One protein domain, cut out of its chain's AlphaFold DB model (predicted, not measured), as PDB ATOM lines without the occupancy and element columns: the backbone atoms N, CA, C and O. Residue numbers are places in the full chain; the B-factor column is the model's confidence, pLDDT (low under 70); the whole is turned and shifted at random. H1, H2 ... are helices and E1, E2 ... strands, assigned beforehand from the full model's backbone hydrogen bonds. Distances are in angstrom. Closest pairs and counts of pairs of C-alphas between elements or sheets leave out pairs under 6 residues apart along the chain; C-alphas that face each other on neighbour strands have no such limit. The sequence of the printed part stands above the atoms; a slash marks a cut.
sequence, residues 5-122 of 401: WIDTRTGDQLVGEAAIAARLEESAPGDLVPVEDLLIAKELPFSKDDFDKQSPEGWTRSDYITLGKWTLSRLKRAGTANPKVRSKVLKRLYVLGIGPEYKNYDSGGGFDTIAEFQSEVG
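Overview. This is residues 5 to 122 of the 401 residues of an uncharacterized protein of Candidatus Saccharibacteria bacterium (UniProt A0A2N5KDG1). A small head, the three-stranded sheet E2 E1 E3 with H1 covering one face, joins at one end to a larger, loosely packed helical part. There the short H2 sits between the sheet and the helices, touching the long H3 and also H4, while H5 and H6 lie at the far end from H1; the long link of residues 41 to 60 passes round the outside of this part. The printed part has 118 residues, with six named helices and three named strands in the order E1 E2 H1 E3 H2 H3 H4 H5 H6; the sheet's order is E2 E1 E3, antiparallel, and the class is mostly helix. The whole is compact, with a radius of gyration of the C-alphas of 14.5 A and spans of 45 by 32 by 26 A.

Along the chain. E1 is residues 5 to 7, its first C-alpha at (-6.193, -46.512, 45.262), and E2 is residues 13 to 15. H1, residues 17 to 24, is 10.2 A long from first to last C-alpha. E3, residues 32 to 34, is followed directly by H2, residues 35 to 40. H3, residues 61 to 77, is the longest helix at 24.7 A and begins at C-alpha 61, (4.692, -38.945, 23.222). H4, residues 87 to 95, is 12.1 A long, H5 is residues 104 to 107, and H6, residues 114 to 120, is 10.0 A long and ends at C-alpha 120, (-4.502, -41.058, 19.813).

Arrangement. E1 and E2 form a hairpin, antiparallel at 142 degrees, with N 14 and O 5 2.8 A apart, within hydrogen-bond range. E1 and E3 are antiparallel at 152 degrees, with N 6 and O 33 within range at 2.9 A. E2, H1 and E3 make a split strand-helix-strand unit, two strands running the same way with E1 between them; its crossover is right-handed. H1 is on the sheet at a height of 8.3 A, over E1, and runs along the strands at 26 degrees to E1 on the local plane; the closest C-alphas of H1 and E2 are those of Ile 20 and Leu 14, 5.9 A apart. H2 only grazes the sheet, with residues 35 to 38. H2 touches residues 74 to 77 of H3, about perpendicular at 79 degrees, the closest C-alphas being those of Glu 36 and Arg 74, 5.5 A apart. H2 touches H4 at a steep tilt of 38 degrees, opposite ways, with the C-alphas of Leu 39 and Val 89 closest at 6.1 A. H3 and H4 are near each other. H6 only just touches residues 65 to 68 of H3, with 3 pairs of C-alphas within 8 A, the closest those of Glu 120 and Ile 65 at 6.7 A; their lines are about perpendicular at 85 degrees. H5 and H6 only just touch, also with 3 pairs, the closest C-alphas being those of Asp 106 and Ile 114, 6.6 A apart. Every O i to N i+4 pair is within hydrogen-bond range in H1, H2, H3, H4 and H6; H5 is too short for such a pair, and its one O i to N i+3 pair is not within range.

Size, cuts and confidence. The two C-alphas farthest apart are those of Glu 25 and Asp 112, 45.9 A. The printed part has no cut. The link from H2 to H3, 20 residues, is long. The mean pLDDT of the printed part is 84.2, and residues 81 to 82 and 106 to 110 are under 70.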
ATOM      1  N   TRP A   5      -5.724 -47.382  44.188       91.25
ATOM      2  CA  TRP A   5      -6.193 -46.512  45.262       91.25
ATOM      3  C   TRP A   5      -5.117 -45.477  45.583       91.25
ATOM      4  O   TRP A   5      -3.936 -45.701  45.318       91.25
ATOM      5  N   ILE A   6      -5.531 -44.343  46.138       89.94
ATOM      6  CA  ILE A   6      -4.628 -43.315  46.658       89.94
ATOM      7  C   ILE A   6      -4.813 -43.236  48.164       89.94
ATOM      8  O   ILE A   6      -5.949 -43.127  48.633       89.94
ATOM      9  N   ASP A   7      -3.698 -43.262  48.895       89.31
ATOM     10  CA  ASP A   7      -3.674 -42.815  50.285       89.31
ATOM     11  C   ASP A   7      -3.678 -41.286  50.307       89.31
ATOM     12  O   ASP A   7      -2.722 -40.626  49.910       89.31
ATOM     13  N   THR A   8      -4.786 -40.705  50.749       85.75
ATOM     14  CA  THR A   8      -5.041 -39.266  50.679       85.75
ATOM     15  C   THR A   8      -4.244 -38.459  51.698       85.75
ATOM     16  O   THR A   8      -4.268 -37.233  51.632       85.75
ATOM     17  N   ARG A   9      -3.549 -39.110  52.640       83.69
ATOM     18  CA  ARG A   9      -2.667 -38.448  53.617       83.69
ATOM     19  C   ARG A   9      -1.247 -38.307  53.091       83.69
ATOM     20  O   ARG A   9      -0.574 -37.330  53.397       83.69
ATOM     21  N   THR A  10      -0.787 -39.321  52.362       81.81
ATOM     22  CA  THR A  10       0.611 -39.454  51.916       81.81
ATOM     23  C   THR A  10       0.786 -39.209  50.421       81.81
ATOM     24  O   THR A  10       1.878 -38.871  49.984       81.81
ATOM     25  N   GLY A  11      -0.280 -39.348  49.632       80.00
ATOM     26  CA  GLY A  11      -0.223 -39.336  48.170       80.00
ATOM     27  C   GLY A  11       0.229 -40.657  47.558       80.00
ATOM     28  O   GLY A  11       0.350 -40.747  46.335       80.00
ATOM     29  N   ASP A  12       0.466 -41.682  48.381       86.19
ATOM     30  CA  ASP A  12       0.970 -42.969  47.917       86.19
ATOM     31  C   ASP A  12      -0.049 -43.664  47.008       86.19
ATOM     32  O   ASP A  12      -1.228 -43.824  47.343       86.19
ATOM     33  N   GLN A  13       0.429 -44.120  45.850       86.81
ATOM     34  CA  GLN A  13      -0.364 -44.890  44.896       86.81
ATOM     35  C   GLN A  13      -0.277 -46.378  45.240       86.81
ATOM     36  O   GLN A  13       0.780 -47.000  45.132       86.81
ATOM     37  N   LEU A  14      -1.408 -46.965  45.621       87.00
ATOM     38  CA  LEU A  14      -1.515 -48.373  45.984       87.00
ATOM     39  C   LEU A  14      -2.041 -49.173  44.797       87.00
ATOM     40  O   LEU A  14      -3.127 -48.900  44.277       87.00
ATOM     41  N   VAL A  15      -1.272 -50.178  44.375       86.56
ATOM     42  CA  VAL A  15      -1.595 -51.010  43.212       86.56
ATOM     43  C   VAL A  15      -1.770 -52.465  43.627       86.56
ATOM     44  O   VAL A  15      -0.824 -53.119  44.059       86.56
ATOM     45  N   GLY A  16      -2.970 -52.996  43.402       85.31
ATOM     46  CA  GLY A  16      -3.306 -54.393  43.666       85.31
ATOM     47  C   GLY A  16      -3.797 -54.670  45.088       85.31
ATOM     48  O   GLY A  16      -3.482 -53.963  46.041       85.31
ATOM     49  N   GLU A  17      -4.582 -55.739  45.209       85.25
ATOM     50  CA  GLU A  17      -5.358 -56.085  46.407       85.25
ATOM     51  C   GLU A  17      -4.491 -56.248  47.664       85.25
ATOM     52  O   GLU A  17      -4.846 -55.744  48.722       85.25
ATOM     53  N   ALA A  18      -3.309 -56.860  47.540       84.06
ATOM     54  CA  ALA A  18      -2.400 -57.068  48.668       84.06
ATOM     55  C   ALA A  18      -1.853 -55.753  49.259       84.06
ATOM     56  O   ALA A  18      -1.771 -55.616  50.476       84.06
ATOM     57  N   ALA A  19      -1.502 -54.778  48.410       85.81
ATOM     58  CA  ALA A  19      -1.000 -53.478  48.862       85.81
ATOM     59  C   ALA A  19      -2.113 -52.634  49.500       85.81
ATOM     60  O   ALA A  19      -1.883 -51.939  50.488       85.81
ATOM     61  N   ILE A  20      -3.327 -52.728  48.950       86.50
ATOM     62  CA  ILE A  20      -4.511 -52.040  49.471       86.50
ATOM     63  C   ILE A  20      -4.906 -52.624  50.830       86.50
ATOM     64  O   ILE A  20      -5.102 -51.866  51.772       86.50
ATOM     65  N   ALA A  21      -4.961 -53.954  50.959       83.50
ATOM     66  CA  ALA A  21      -5.295 -54.635  52.210       83.50
ATOM     67  C   ALA A  21      -4.302 -54.303  53.333       83.50
ATOM     68  O   ALA A  21      -4.723 -53.935  54.424       83.50
ATOM     69  N   ALA A  22      -2.997 -54.340  53.041       84.62
ATOM     70  CA  ALA A  22      -1.969 -53.990  54.018       84.62
ATOM     71  C   ALA A  22      -2.120 -52.545  54.525       84.62
ATOM     72  O   ALA A  22      -2.049 -52.296  55.723       84.62
ATOM     73  N   ARG A  23      -2.387 -51.584  53.630       84.94
ATOM     74  CA  ARG A  23      -2.551 -50.179  54.031       84.94
ATOM     75  C   ARG A  23      -3.917 -49.897  54.668       84.94
ATOM     76  O   ARG A  23      -4.011 -48.985  55.487       84.94
ATOM     77  N   LEU A  24      -4.961 -50.662  54.338       83.50
ATOM     78  CA  LEU A  24      -6.287 -50.566  54.968       83.50
ATOM     79  C   LEU A  24      -6.233 -50.875  56.469       83.50
ATOM     80  O   LEU A  24      -6.955 -50.239  57.230       83.50
ATOM     81  N   GLU A  25      -5.372 -51.801  56.901       81.38
ATOM     82  CA  GLU A  25      -5.189 -52.132  58.324       81.38
ATOM     83  C   GLU A  25      -4.563 -50.977  59.132       81.38
ATOM     84  O   GLU A  25      -4.767 -50.879  60.341       81.38
ATOM     85  N   GLU A  26      -3.850 -50.069  58.460       79.38
ATOM     86  CA  GLU A  26      -3.090 -48.963  59.061       79.38
ATOM     87  C   GLU A  26      -3.755 -47.580  58.881       79.38
ATOM     88  O   GLU A  26      -3.241 -46.561  59.358       79.38
ATOM     89  N   SER A  27      -4.883 -47.509  58.167       81.75
ATOM     90  CA  SER A  27      -5.500 -46.247  57.728       81.75
ATOM     91  C   SER A  27      -6.906 -46.059  58.291       81.75
ATOM     92  O   SER A  27      -7.638 -47.026  58.503       81.75
ATOM     93  N   ALA A  28      -7.315 -44.809  58.531       78.25
ATOM     94  CA  ALA A  28      -8.675 -44.536  58.977       78.25
ATOM     95  C   ALA A  28      -9.673 -44.667  57.805       78.25
ATOM     96  O   ALA A  28      -9.298 -44.511  56.637       78.25
ATOM     97  N   PRO A  29     -10.966 -44.924  58.080       73.81
ATOM     98  CA  PRO A  29     -11.993 -44.922  57.044       73.81
ATOM     99  C   PRO A  29     -12.019 -43.585  56.288       73.81
ATOM    100  O   PRO A  29     -12.242 -42.537  56.892       73.81
ATOM    101  N   GLY A  30     -11.819 -43.630  54.969       74.19
ATOM    102  CA  GLY A  30     -11.792 -42.448  54.097       74.19
ATOM    103  C   GLY A  30     -10.396 -41.957  53.700       74.19
ATOM    104  O   GLY A  30     -10.309 -41.159  52.772       74.19
ATOM    105  N   ASP A  31      -9.328 -42.470  54.323       83.88
ATOM    106  CA  ASP A  31      -7.940 -42.139  53.953       83.88
ATOM    107  C   ASP A  31      -7.478 -42.854  52.677       83.88
ATOM    108  O   ASP A  31      -6.485 -42.468  52.069       83.88
ATOM    109  N   LEU A  32      -8.174 -43.916  52.272       88.56
ATOM    110  CA  LEU A  32      -7.907 -44.654  51.045       88.56
ATOM    111  C   LEU A  32      -9.099 -44.484  50.112       88.56
ATOM    112  O   LEU A  32     -10.221 -44.854  50.463       88.56
ATOM    113  N   VAL A  33      -8.857 -43.941  48.919       89.19
ATOM    114  CA  VAL A  33      -9.916 -43.678  47.936       89.19
ATOM    115  C   VAL A  33      -9.548 -44.278  46.575       89.19
ATOM    116  O   VAL A  33      -8.415 -44.084  46.118       89.19
ATOM    117  N   PRO A  34     -10.475 -44.977  45.890       90.81
ATOM    118  CA  PRO A  34     -10.260 -45.433  44.522       90.81
ATOM    119  C   PRO A  34      -9.954 -44.266  43.581       90.81
ATOM    120  O   PRO A  34     -10.629 -43.230  43.596       90.81
ATOM    121  N   VAL A  35      -8.962 -44.441  42.708       91.00
ATOM    122  CA  VAL A  35      -8.600 -43.401  41.730       91.00
ATOM    123  C   VAL A  35      -9.783 -43.081  40.821       91.00
ATOM    124  O   VAL A  35     -10.023 -41.918  40.499       91.00
ATOM    125  N   GLU A  36     -10.541 -44.101  40.416       91.00
ATOM    126  CA  GLU A  36     -11.738 -43.967  39.590       91.00
ATOM    127  C   GLU A  36     -12.718 -42.927  40.158       91.00
ATOM    128  O   GLU A  36     -13.163 -42.047  39.414       91.00
ATOM    129  N   ASP A  37     -12.975 -42.969  41.467       89.56
ATOM    130  CA  ASP A  37     -13.914 -42.083  42.157       89.56
ATOM    131  C   ASP A  37     -13.401 -40.640  42.191       89.56
ATOM    132  O   ASP A  37     -14.143 -39.696  41.902       89.56
ATOM    133  N   LEU A  38     -12.103 -40.455  42.445       90.38
ATOM    134  CA  LEU A  38     -11.461 -39.137  42.441       90.38
ATOM    135  C   LEU A  38     -11.475 -38.491  41.047       90.38
ATOM    136  O   LEU A  38     -11.651 -37.273  40.909       90.38
ATOM    137  N   LEU A  39     -11.335 -39.294  39.989       90.19
ATOM    138  CA  LEU A  39     -11.378 -38.799  38.614       90.19
ATOM    139  C   LEU A  39     -12.767 -38.296  38.215       90.19
ATOM    140  O   LEU A  39     -12.843 -37.322  37.454       90.19
ATOM    141  N   ILE A  40     -13.848 -38.873  38.751       88.19
ATOM    142  CA  ILE A  40     -15.235 -38.497  38.416       88.19
ATOM    143  C   ILE A  40     -15.924 -37.603  39.455       88.19
ATOM    144  O   ILE A  40     -16.958 -37.015  39.138       88.19
ATOM    145  N   ALA A  41     -15.344 -37.432  40.647       86.25
ATOM    146  CA  ALA A  41     -15.922 -36.655  41.744       86.25
ATOM    147  C   ALA A  41     -16.401 -35.262  41.296       86.25
ATOM    148  O   ALA A  41     -15.817 -34.645  40.400       86.25
ATOM    149  N   LYS A  42     -17.453 -34.713  41.909       84.50
ATOM    150  CA  LYS A  42     -17.942 -33.364  41.561       84.50
ATOM    151  C   LYS A  42     -16.874 -32.307  41.865       84.50
ATOM    152  O   LYS A  42     -16.484 -31.538  40.978       84.50
ATOM    153  N   GLU A  43     -16.337 -32.376  43.074       85.00
ATOM    154  CA  GLU A  43     -15.277 -31.533  43.618       85.00
ATOM    155  C   GLU A  43     -14.092 -32.420  44.002       85.00
ATOM    156  O   GLU A  43     -14.286 -33.565  44.400       85.00
ATOM    157  N   LEU A  44     -12.872 -31.920  43.794       86.38
ATOM    158  CA  LEU A  44     -11.661 -32.608  44.233       86.38
ATOM    159  C   LEU A  44     -11.183 -31.883  45.497       86.38
ATOM    160  O   LEU A  44     -10.893 -30.692  45.389       86.38
ATOM    161  N   PRO A  45     -11.111 -32.550  46.660       84.19
ATOM    162  CA  PRO A  45     -10.760 -31.902  47.923       84.19
ATOM    163  C   PRO A  45      -9.253 -31.633  48.068       84.19
ATOM    164  O   PRO A  45      -8.814 -31.256  49.146       84.19
ATOM    165  N   PHE A  46      -8.478 -31.819  46.994       87.12
ATOM    166  CA  PHE A  46      -7.025 -31.691  46.988       87.12
ATOM    167  C   PHE A  46      -6.572 -30.493  46.158       87.12
ATOM    168  O   PHE A  46      -7.103 -30.212  45.074       87.12
ATOM    169  N   SER A  47      -5.561 -29.805  46.668       86.62
ATOM    170  CA  SER A  47      -4.841 -28.728  46.016       86.62
ATOM    171  C   SER A  47      -3.655 -29.266  45.211       86.62
ATOM    172  O   SER A  47      -3.179 -30.385  45.390       86.62
ATOM    173  N   LYS A  48      -3.139 -28.441  44.297       83.44
ATOM    174  CA  LYS A  48      -1.962 -28.788  43.489       83.44
ATOM    175  C   LYS A  48      -0.699 -29.031  44.327       83.44
ATOM    176  O   LYS A  48       0.211 -29.647  43.796       83.44
ATOM    177  N   ASP A  49      -0.640 -28.589  45.579       86.38
ATOM    178  CA  ASP A  49       0.567 -28.660  46.406       86.38
ATOM    179  C   ASP A  49       0.517 -29.832  47.412       86.38
ATOM    180  O   ASP A  49       1.472 -30.047  48.147       86.38
ATOM    181  N   ASP A  50      -0.569 -30.619  47.414       84.12
ATOM    182  CA  ASP A  50      -0.812 -31.668  48.420       84.12
ATOM    183  C   ASP A  50       0.007 -32.950  48.197       84.12
ATOM    184  O   ASP A  50       0.217 -33.715  49.132       84.12
ATOM    185  N   PHE A  51       0.460 -33.199  46.964       89.06
ATOM    186  CA  PHE A  51       1.147 -34.435  46.570       89.06
ATOM    187  C   PHE A  51       2.356 -34.150  45.681       89.06
ATOM    188  O   PHE A  51       2.324 -33.205  44.881       89.06
ATOM    189  N   ASP A  52       3.368 -35.014  45.745       86.56
ATOM    190  CA  ASP A  52       4.547 -34.930  44.884       86.56
ATOM    191  C   ASP A  52       4.174 -35.037  43.403       86.56
ATOM    192  O   ASP A  52       3.278 -35.782  42.995       86.56
ATOM    193  N   LYS A  53       4.853 -34.244  42.572       87.94
ATOM    194  CA  LYS A  53       4.538 -34.112  41.150       87.94
ATOM    195  C   LYS A  53       5.548 -34.838  40.291       87.94
ATOM    196  O   LYS A  53       6.755 -34.741  40.493       87.94
ATOM    197  N   GLN A  54       5.038 -35.509  39.265       85.75
ATOM    198  CA  GLN A  54       5.883 -36.086  38.235       85.75
ATOM    199  C   GLN A  54       6.395 -34.976  37.317       85.75
ATOM    200  O   GLN A  54       5.610 -34.224  36.729       85.75
ATOM    201  N   SER A  55       7.721 -34.879  37.206       84.12
ATOM    202  CA  SER A  55       8.363 -33.981  36.249       84.12
ATOM    203  C   SER A  55       8.006 -34.408  34.819       84.12
ATOM    204  O   SER A  55       8.017 -35.608  34.534       84.12
ATOM    205  N   PRO A  56       7.697 -33.463  33.912       84.12
ATOM    206  CA  PRO A  56       7.520 -33.759  32.492       84.12
ATOM    207  C   PRO A  56       8.848 -34.074  31.780       84.12
ATOM    208  O   PRO A  56       8.834 -34.549  30.648       84.12
ATOM    209  N   GLU A  57       9.999 -33.797  32.402       85.12
ATOM    210  CA  GLU A  57      11.306 -34.058  31.796       85.12
ATOM    211  C   GLU A  57      11.491 -35.554  31.506       85.12
ATOM    212  O   GLU A  57      11.294 -36.405  32.372       85.12
ATOM    213  N   GLY A  58      11.865 -35.877  30.264       82.69
ATOM    214  CA  GLY A  58      12.081 -37.255  29.814       82.69
ATOM    215  C   GLY A  58      10.824 -38.002  29.362       82.69
ATOM    216  O   GLY A  58      10.951 -39.124  28.875       82.69
ATOM    217  N   TRP A  59       9.634 -37.399  29.458       88.06
ATOM    218  CA  TRP A  59       8.417 -37.995  28.908       88.06
ATOM    219  C   TRP A  59       8.425 -37.968  27.383       88.06
ATOM    220  O   TRP A  59       8.633 -36.930  26.755       88.06
ATOM    221  N   THR A  60       8.128 -39.109  26.773       89.56
ATOM    222  CA  THR A  60       7.914 -39.231  25.330       89.56
ATOM    223  C   THR A  60       6.425 -39.168  24.994       89.56
ATOM    224  O   THR A  60       5.569 -39.466  25.830       89.56
ATOM    225  N   ARG A  61       6.081 -38.872  23.729       88.25
ATOM    226  CA  ARG A  61       4.692 -38.945  23.222       88.25
ATOM    227  C   ARG A  61       4.018 -40.281  23.577       88.25
ATOM    228  O   ARG A  61       2.846 -40.307  23.943       88.25
ATOM    229  N   SER A  62       4.769 -41.387  23.539       89.75
ATOM    230  CA  SER A  62       4.277 -42.724  23.900       89.75
ATOM    231  C   SER A  62       3.874 -42.839  25.376       89.75
ATOM    232  O   SER A  62       2.877 -43.495  25.690       89.75
ATOM    233  N   ASP A  63       4.599 -42.182  26.282       90.44
ATOM    234  CA  ASP A  63       4.296 -42.191  27.718       90.44
ATOM    235  C   ASP A  63       2.988 -41.446  27.997       90.44
ATOM    236  O   ASP A  63       2.101 -41.961  28.683       90.44
ATOM    237  N   TYR A  64       2.804 -40.290  27.351       90.88
ATOM    238  CA  TYR A  64       1.544 -39.547  27.390       90.88
ATOM    239  C   TYR A  64       0.370 -40.381  26.860       90.88
ATOM    240  O   TYR A  64      -0.671 -40.464  27.520       90.88
ATOM    241  N   ILE A  65       0.521 -41.045  25.705       90.44
ATOM    242  CA  ILE A  65      -0.525 -41.922  25.143       90.44
ATOM    243  C   ILE A  65      -0.853 -43.064  26.111       90.44
ATOM    244  O   ILE A  65      -2.025 -43.396  26.309       90.44
ATOM    245  N   THR A  66       0.164 -43.669  26.726       92.69
ATOM    246  CA  THR A  66       0.003 -44.782  27.671       92.69
ATOM    247  C   THR A  66      -0.787 -44.344  28.901       92.69
ATOM    248  O   THR A  66      -1.789 -44.981  29.246       92.69
ATOM    249  N   LEU A  67      -0.417 -43.211  29.502       92.44
ATOM    250  CA  LEU A  67      -1.154 -42.617  30.617       92.44
ATOM    251  C   LEU A  67      -2.594 -42.259  30.218       92.44
ATOM    252  O   LEU A  67      -3.536 -42.506  30.975       92.44
ATOM    253  N   GLY A  68      -2.799 -41.722  29.014       90.94
ATOM    254  CA  GLY A  68      -4.124 -41.381  28.501       90.94
ATOM    255  C   GLY A  68      -5.030 -42.598  28.298       90.94
ATOM    256  O   GLY A  68      -6.184 -42.585  28.732       90.94
ATOM    257  N   LYS A  69      -4.505 -43.685  27.721       91.00
ATOM    258  CA  LYS A  69      -5.225 -44.964  27.569       91.00
ATOM    259  C   LYS A  69      -5.554 -45.593  28.921       91.00
ATOM    260  O   LYS A  69      -6.678 -46.060  29.122       91.00
ATOM    261  N   TRP A  70      -4.612 -45.555  29.864       92.81
ATOM    262  CA  TRP A  70      -4.853 -45.991  31.239       92.81
ATOM    263  C   TRP A  70      -5.974 -45.167  31.884       92.81
ATOM    264  O   TRP A  70      -6.949 -45.735  32.375       92.81
ATOM    265  N   THR A  71      -5.920 -43.840  31.779       92.50
ATOM    266  CA  THR A  71      -6.948 -42.934  32.314       92.50
ATOM    267  C   THR A  71      -8.324 -43.222  31.717       92.50
ATOM    268  O   THR A  71      -9.316 -43.326  32.438       92.50
ATOM    269  N   LEU A  72      -8.396 -43.404  30.397       90.25
ATOM    270  CA  LEU A  72      -9.637 -43.742  29.706       90.25
ATOM    271  C   LEU A  72     -10.231 -45.065  30.216       90.25
ATOM    272  O   LEU A  72     -11.448 -45.169  30.373       90.25
ATOM    273  N   SER A  73      -9.390 -46.062  30.513       89.00
ATOM    274  CA  SER A  73      -9.839 -47.332  31.098       89.00
ATOM    275  C   SER A  73     -10.448 -47.156  32.497       89.00
ATOM    276  O   SER A  73     -11.467 -47.777  32.801       89.00
ATOM    277  N   ARG A  74      -9.901 -46.244  33.314       90.88
ATOM    278  CA  ARG A  74     -10.419 -45.914  34.654       90.88
ATOM    279  C   ARG A  74     -11.771 -45.210  34.577       90.88
ATOM    280  O   ARG A  74     -12.713 -45.615  35.250       90.88
ATOM    281  N   LEU A  75     -11.914 -44.240  33.674       88.88
ATOM    282  CA  LEU A  75     -13.188 -43.549  33.441       88.88
ATOM    283  C   LEU A  75     -14.296 -44.496  32.944       88.88
ATOM    284  O   LEU A  75     -15.453 -44.342  33.334       88.88
ATOM    285  N   LYS A  76     -13.944 -45.484  32.104       85.31
ATOM    286  CA  LYS A  76     -14.863 -46.554  31.673       85.31
ATOM    287  C   LYS A  76     -15.342 -47.389  32.861       85.31
ATOM    288  O   LYS A  76     -16.533 -47.665  32.968       85.31
ATOM    289  N   ARG A  77     -14.428 -47.761  33.762       84.56
ATOM    290  CA  ARG A  77     -14.742 -48.557  34.958       84.56
ATOM    291  C   ARG A  77     -15.633 -47.811  35.947       84.56
ATOM    292  O   ARG A  77     -16.528 -48.416  36.520       84.56
ATOM    293  N   ALA A  78     -15.436 -46.501  36.070       83.88
ATOM    294  CA  ALA A  78     -16.244 -45.619  36.909       83.88
ATOM    295  C   ALA A  78     -17.695 -45.423  36.403       83.88
ATOM    296  O   ALA A  78     -18.449 -44.648  36.982       83.88
ATOM    297  N   GLY A  79     -18.092 -46.064  35.294       78.88
ATOM    298  CA  GLY A  79     -19.455 -45.986  34.760       78.88
ATOM    299  C   GLY A  79     -19.802 -44.643  34.112       78.88
ATOM    300  O   GLY A  79     -20.977 -44.308  33.974       78.88
ATOM    301  N   THR A  80     -18.800 -43.853  33.707       72.50
ATOM    302  CA  THR A  80     -19.051 -42.550  33.075       72.50
ATOM    303  C   THR A  80     -19.741 -42.748  31.725       72.50
ATOM    304  O   THR A  80     -19.183 -43.390  30.834       72.50
ATOM    305  N   ALA A  81     -20.920 -42.146  31.537       60.12
ATOM    306  CA  ALA A  81     -21.554 -42.057  30.225       60.12
ATOM    307  C   ALA A  81     -20.637 -41.258  29.280       60.12
ATOM    308  O   ALA A  81     -20.365 -40.081  29.521       60.12
ATOM    309  N   ASN A  82     -20.124 -41.904  28.227       69.69
ATOM    310  CA  ASN A  82     -19.130 -41.358  27.291       69.69
ATOM    311  C   ASN A  82     -17.813 -40.909  27.972       69.69
ATOM    312  O   ASN A  82     -17.550 -39.706  28.098       69.69
ATOM    313  N   PRO A  83     -16.958 -41.857  28.400       79.06
ATOM    314  CA  PRO A  83     -15.719 -41.559  29.110       79.06
ATOM    315  C   PRO A  83     -14.729 -40.837  28.192       79.06
ATOM    316  O   PRO A  83     -14.413 -41.316  27.104       79.06
ATOM    317  N   LYS A  84     -14.245 -39.669  28.634       81.75
ATOM    318  CA  LYS A  84     -13.345 -38.797  27.860       81.75
ATOM    319  C   LYS A  84     -12.224 -38.245  28.726       81.75
ATOM    320  O   LYS A  84     -12.477 -37.729  29.817       81.75
ATOM    321  N   VAL A  85     -11.001 -38.243  28.201       86.56
ATOM    322  CA  VAL A  85      -9.828 -37.670  28.882       86.56
ATOM    323  C   VAL A  85      -9.794 -36.150  28.664       86.56
ATOM    324  O   VAL A  85      -9.053 -35.622  27.840       86.56
ATOM    325  N   ARG A  86     -10.678 -35.421  29.357       84.00
ATOM    326  CA  ARG A  86     -10.786 -33.949  29.263       84.00
ATOM    327  C   ARG A  86      -9.661 -33.258  30.039       84.00
ATOM    328  O   ARG A  86      -9.131 -33.825  30.990       84.00
ATOM    329  N   SER A  87      -9.407 -31.977  29.764       84.75
ATOM    330  CA  SER A  87      -8.432 -31.173  30.527       84.75
ATOM    331  C   SER A  87      -8.708 -31.167  32.036       84.75
ATOM    332  O   SER A  87      -7.771 -31.134  32.821       84.75
ATOM    333  N   LYS A  88      -9.981 -31.242  32.465       86.94
ATOM    334  CA  LYS A  88     -10.338 -31.395  33.890       86.94
ATOM    335  C   LYS A  88      -9.774 -32.695  34.476       86.94
ATOM    336  O   LYS A  88      -9.250 -32.665  35.578       86.94
ATOM    337  N   VAL A  89      -9.854 -33.805  33.741       89.88
ATOM    338  CA  VAL A  89      -9.320 -35.109  34.166       89.88
ATOM    339  C   VAL A  89      -7.793 -35.063  34.213       89.88
ATOM    340  O   VAL A  89      -7.214 -35.452  35.217       89.88
ATOM    341  N   LEU A  90      -7.147 -34.492  33.192       89.94
ATOM    342  CA  LEU A  90      -5.687 -34.316  33.171       89.94
ATOM    343  C   LEU A  90      -5.188 -33.443  34.331       89.94
ATOM    344  O   LEU A  90      -4.213 -33.783  34.994       89.94
ATOM    345  N   LYS A  91      -5.900 -32.353  34.645       89.62
ATOM    346  CA  LYS A  91      -5.619 -31.525  35.828       89.62
ATOM    347  C   LYS A  91      -5.735 -32.321  37.126       89.62
ATOM    348  O   LYS A  91      -4.925 -32.112  38.017       89.62
ATOM    349  N   ARG A  92      -6.715 -33.223  37.239       91.56
ATOM    350  CA  ARG A  92      -6.863 -34.090  38.418       91.56
ATOM    351  C   ARG A  92      -5.712 -35.072  38.547       91.56
ATOM    352  O   ARG A  92      -5.171 -35.182  39.632       91.56
ATOM    353  N   LEU A  93      -5.300 -35.717  37.456       91.75
ATOM    354  CA  LEU A  93      -4.126 -36.597  37.461       91.75
ATOM    355  C   LEU A  93      -2.875 -35.862  37.940       91.75
ATOM    356  O   LEU A  93      -2.143 -36.393  38.767       91.75
ATOM    357  N   TYR A  94      -2.673 -34.631  37.464       91.44
ATOM    358  CA  TYR A  94      -1.579 -33.787  37.928       91.44
ATOM    359  C   TYR A  94      -1.699 -33.450  39.416       91.44
ATOM    360  O   TYR A  94      -0.740 -33.620  40.161       91.44
ATOM    361  N   VAL A  95      -2.877 -33.009  39.875       90.81
ATOM    362  CA  VAL A  95      -3.114 -32.723  41.299       90.81
ATOM    363  C   VAL A  95      -2.793 -33.949  42.151       90.81
ATOM    364  O   VAL A  95      -2.066 -33.803  43.122       90.81
ATOM    365  N   LEU A  96      -3.223 -35.138  41.730       90.69
ATOM    366  CA  LEU A  96      -2.996 -36.418  42.406       90.69
ATOM    367  C   LEU A  96      -1.565 -36.980  42.259       90.69
ATOM    368  O   LEU A  96      -1.309 -38.081  42.727       90.69
ATOM    369  N   GLY A  97      -0.648 -36.289  41.571       89.25
ATOM    370  CA  GLY A  97       0.733 -36.763  41.382       89.25
ATOM    371  C   GLY A  97       0.881 -37.963  40.434       89.25
ATOM    372  O   GLY A  97       1.939 -38.583  40.371       89.25
ATOM    373  N   ILE A  98      -0.164 -38.307  39.674       90.69
ATOM    374  CA  ILE A  98      -0.192 -39.483  38.783       90.69
ATOM    375  C   ILE A  98       0.410 -39.174  37.406       90.69
ATOM    376  O   ILE A  98       0.814 -40.082  36.685       90.69
ATOM    377  N   GLY A  99       0.448 -37.902  37.016       89.69
ATOM    378  CA  GLY A  99       0.978 -37.503  35.720       89.69
ATOM    379  C   GLY A  99       1.468 -36.060  35.684       89.69
ATOM    380  O   GLY A  99       1.298 -35.318  36.654       89.69
ATOM    381  N   PRO A 100       2.057 -35.645  34.552       88.12
ATOM    382  CA  PRO A 100       2.609 -34.308  34.375       88.12
ATOM    383  C   PRO A 100       1.508 -33.246  34.273       88.12
ATOM    384  O   PRO A 100       0.333 -33.548  34.037       88.12
ATOM    385  N   GLU A 101       1.890 -31.973  34.418       86.12
ATOM    386  CA  GLU A 101       0.948 -30.855  34.302       86.12
ATOM    387  C   GLU A 101       0.240 -30.867  32.942       86.12
ATOM    388  O   GLU A 101       0.854 -31.082  31.899       86.12
ATOM    389  N   TYR A 102      -1.068 -30.589  32.951       81.62
ATOM    390  CA  TYR A 102      -1.915 -30.649  31.757       81.62
ATOM    391  C   TYR A 102      -1.414 -29.777  30.588       81.62
ATOM    392  O   TYR A 102      -1.702 -30.100  29.442       81.62
ATOM    393  N   LYS A 103      -0.692 -28.681  30.867       81.19
ATOM    394  CA  LYS A 103      -0.105 -27.806  29.839       81.19
ATOM    395  C   LYS A 103       1.002 -28.512  29.064       81.19
ATOM    396  O   LYS A 103       1.128 -28.329  27.871       81.19
ATOM    397  N   ASN A 104       1.741 -29.419  29.694       81.81
ATOM    398  CA  ASN A 104       2.827 -30.119  29.011       81.81
ATOM    399  C   ASN A 104       2.325 -31.092  27.938       81.81
ATOM    400  O   ASN A 104       3.130 -31.578  27.160       81.81
ATOM    401  N   TYR A 105       1.019 -31.353  27.849       76.31
ATOM    402  CA  TYR A 105       0.443 -32.147  26.766       76.31
ATOM    403  C   TYR A 105       0.392 -31.372  25.439       76.31
ATOM    404  O   TYR A 105       0.350 -32.019  24.403       76.31
ATOM    405  N   ASP A 106       0.412 -30.029  25.443       67.56
ATOM    406  CA  ASP A 106       0.425 -29.217  24.211       67.56
ATOM    407  C   ASP A 106       1.848 -28.850  23.745       67.56
ATOM    408  O   ASP A 106       2.170 -28.926  22.567       67.56
ATOM    409  N   SER A 107       2.732 -28.496  24.674       60.41
ATOM    410  CA  SER A 107       4.034 -27.890  24.361       60.41
ATOM    411  C   SER A 107       5.222 -28.819  24.617       60.41
ATOM    412  O   SER A 107       6.283 -28.615  24.032       60.41
ATOM    413  N   GLY A 108       5.054 -29.855  25.448       61.12
ATOM    414  CA  GLY A 108       6.108 -30.820  25.806       61.12
ATOM    415  C   GLY A 108       5.862 -32.255  25.324       61.12
ATOM    416  O   GLY A 108       6.810 -32.990  25.071       61.12
ATOM    417  N   GLY A 109       4.602 -32.659  25.152       62.09
ATOM    418  CA  GLY A 109       4.201 -34.025  24.802       62.09
ATOM    419  C   GLY A 109       4.155 -34.315  23.305       62.09
ATOM    420  O   GLY A 109       3.909 -35.455  22.914       62.09
ATOM    421  N   GLY A 110       4.403 -33.299  22.474       68.12
ATOM    422  CA  GLY A 110       4.421 -33.422  21.020       68.12
ATOM    423  C   GLY A 110       3.040 -33.594  20.389       68.12
ATOM    424  O   GLY A 110       2.966 -34.240  19.350       68.12
ATOM    425  N   PHE A 111       1.976 -33.067  21.008       78.25
ATOM    426  CA  PHE A 111       0.638 -32.969  20.411       78.25
ATOM    427  C   PHE A 111       0.325 -31.498  20.131       78.25
ATOM    428  O   PHE A 111       0.417 -30.676  21.038       78.25
ATOM    429  N   ASP A 112      -0.122 -31.165  18.924       70.00
ATOM    430  CA  ASP A 112      -0.480 -29.795  18.540       70.00
ATOM    431  C   ASP A 112      -1.716 -29.302  19.311       70.00
ATOM    432  O   ASP A 112      -1.893 -28.105  19.554       70.00
ATOM    433  N   THR A 113      -2.606 -30.222  19.710       74.25
ATOM    434  CA  THR A 113      -3.800 -29.914  20.512       74.25
ATOM    435  C   THR A 113      -4.189 -31.053  21.463       74.25
ATOM    436  O   THR A 113      -3.940 -32.229  21.207       74.25
ATOM    437  N   ILE A 114      -4.934 -30.734  22.532       77.50
ATOM    438  CA  ILE A 114      -5.563 -31.753  23.405       77.50
ATOM    439  C   ILE A 114      -6.519 -32.665  22.615       77.50
ATOM    440  O   ILE A 114      -6.713 -33.820  22.989       77.50
ATOM    441  N   ALA A 115      -7.118 -32.162  21.533       72.69
ATOM    442  CA  ALA A 115      -7.966 -32.958  20.653       72.69
ATOM    443  C   ALA A 115      -7.147 -34.056  19.949       72.69
ATOM    444  O   ALA A 115      -7.539 -35.221  19.972       72.69
ATOM    445  N   GLU A 116      -5.974 -33.721  19.409       78.25
ATOM    446  CA  GLU A 116      -5.057 -34.706  18.826       78.25
ATOM    447  C   GLU A 116      -4.687 -35.789  19.848       78.25
ATOM    448  O   GLU A 116      -4.880 -36.975  19.582       78.25
ATOM    449  N   PHE A 117      -4.293 -35.392  21.062       85.00
ATOM    450  CA  PHE A 117      -4.045 -36.331  22.159       85.00
ATOM    451  C   PHE A 117      -5.252 -37.248  22.437       85.00
ATOM    452  O   PHE A 117      -5.098 -38.465  22.547       85.00
ATOM    453  N   GLN A 118      -6.466 -36.691  22.518       81.19
ATOM    454  CA  GLN A 118      -7.701 -37.457  22.731       81.19
ATOM    455  C   GLN A 118      -7.960 -38.477  21.614       81.19
ATOM    456  O   GLN A 118      -8.385 -39.599  21.903       81.19
ATOM    457  N   SER A 119      -7.653 -38.117  20.367       76.81
ATOM    458  CA  SER A 119      -7.706 -39.027  19.221       76.81
ATOM    459  C   SER A 119      -6.793 -40.236  19.416       76.81
ATOM    460  O   SER A 119      -7.245 -41.380  19.350       76.81
ATOM    461  N   GLU A 120      -5.517 -39.998  19.736       84.00
ATOM    462  CA  GLU A 120      -4.502 -41.058  19.813       84.00
ATOM    463  C   GLU A 120      -4.718 -42.033  20.973       84.00
ATOM    464  O   GLU A 120      -4.367 -43.216  20.900       84.00
ATOM    465  N   VAL A 121      -5.344 -41.562  22.052       86.25
ATOM    466  CA  VAL A 121      -5.713 -42.414  23.190       86.25
ATOM    467  C   VAL A 121      -7.029 -43.167  22.963       86.25
ATOM    468  O   VAL A 121      -7.437 -43.950  23.822       86.25
ATOM    469  N   GLY A 122      -7.700 -42.960  21.822       75.56
ATOM    470  CA  GLY A 122      -8.993 -43.570  21.504       75.56
ATOM    471  C   GLY A 122     -10.155 -42.996  22.321       75.56
ATOM    472  O   GLY A 122     -11.184 -43.651  22.500       75.56
TER     473      GLY A 122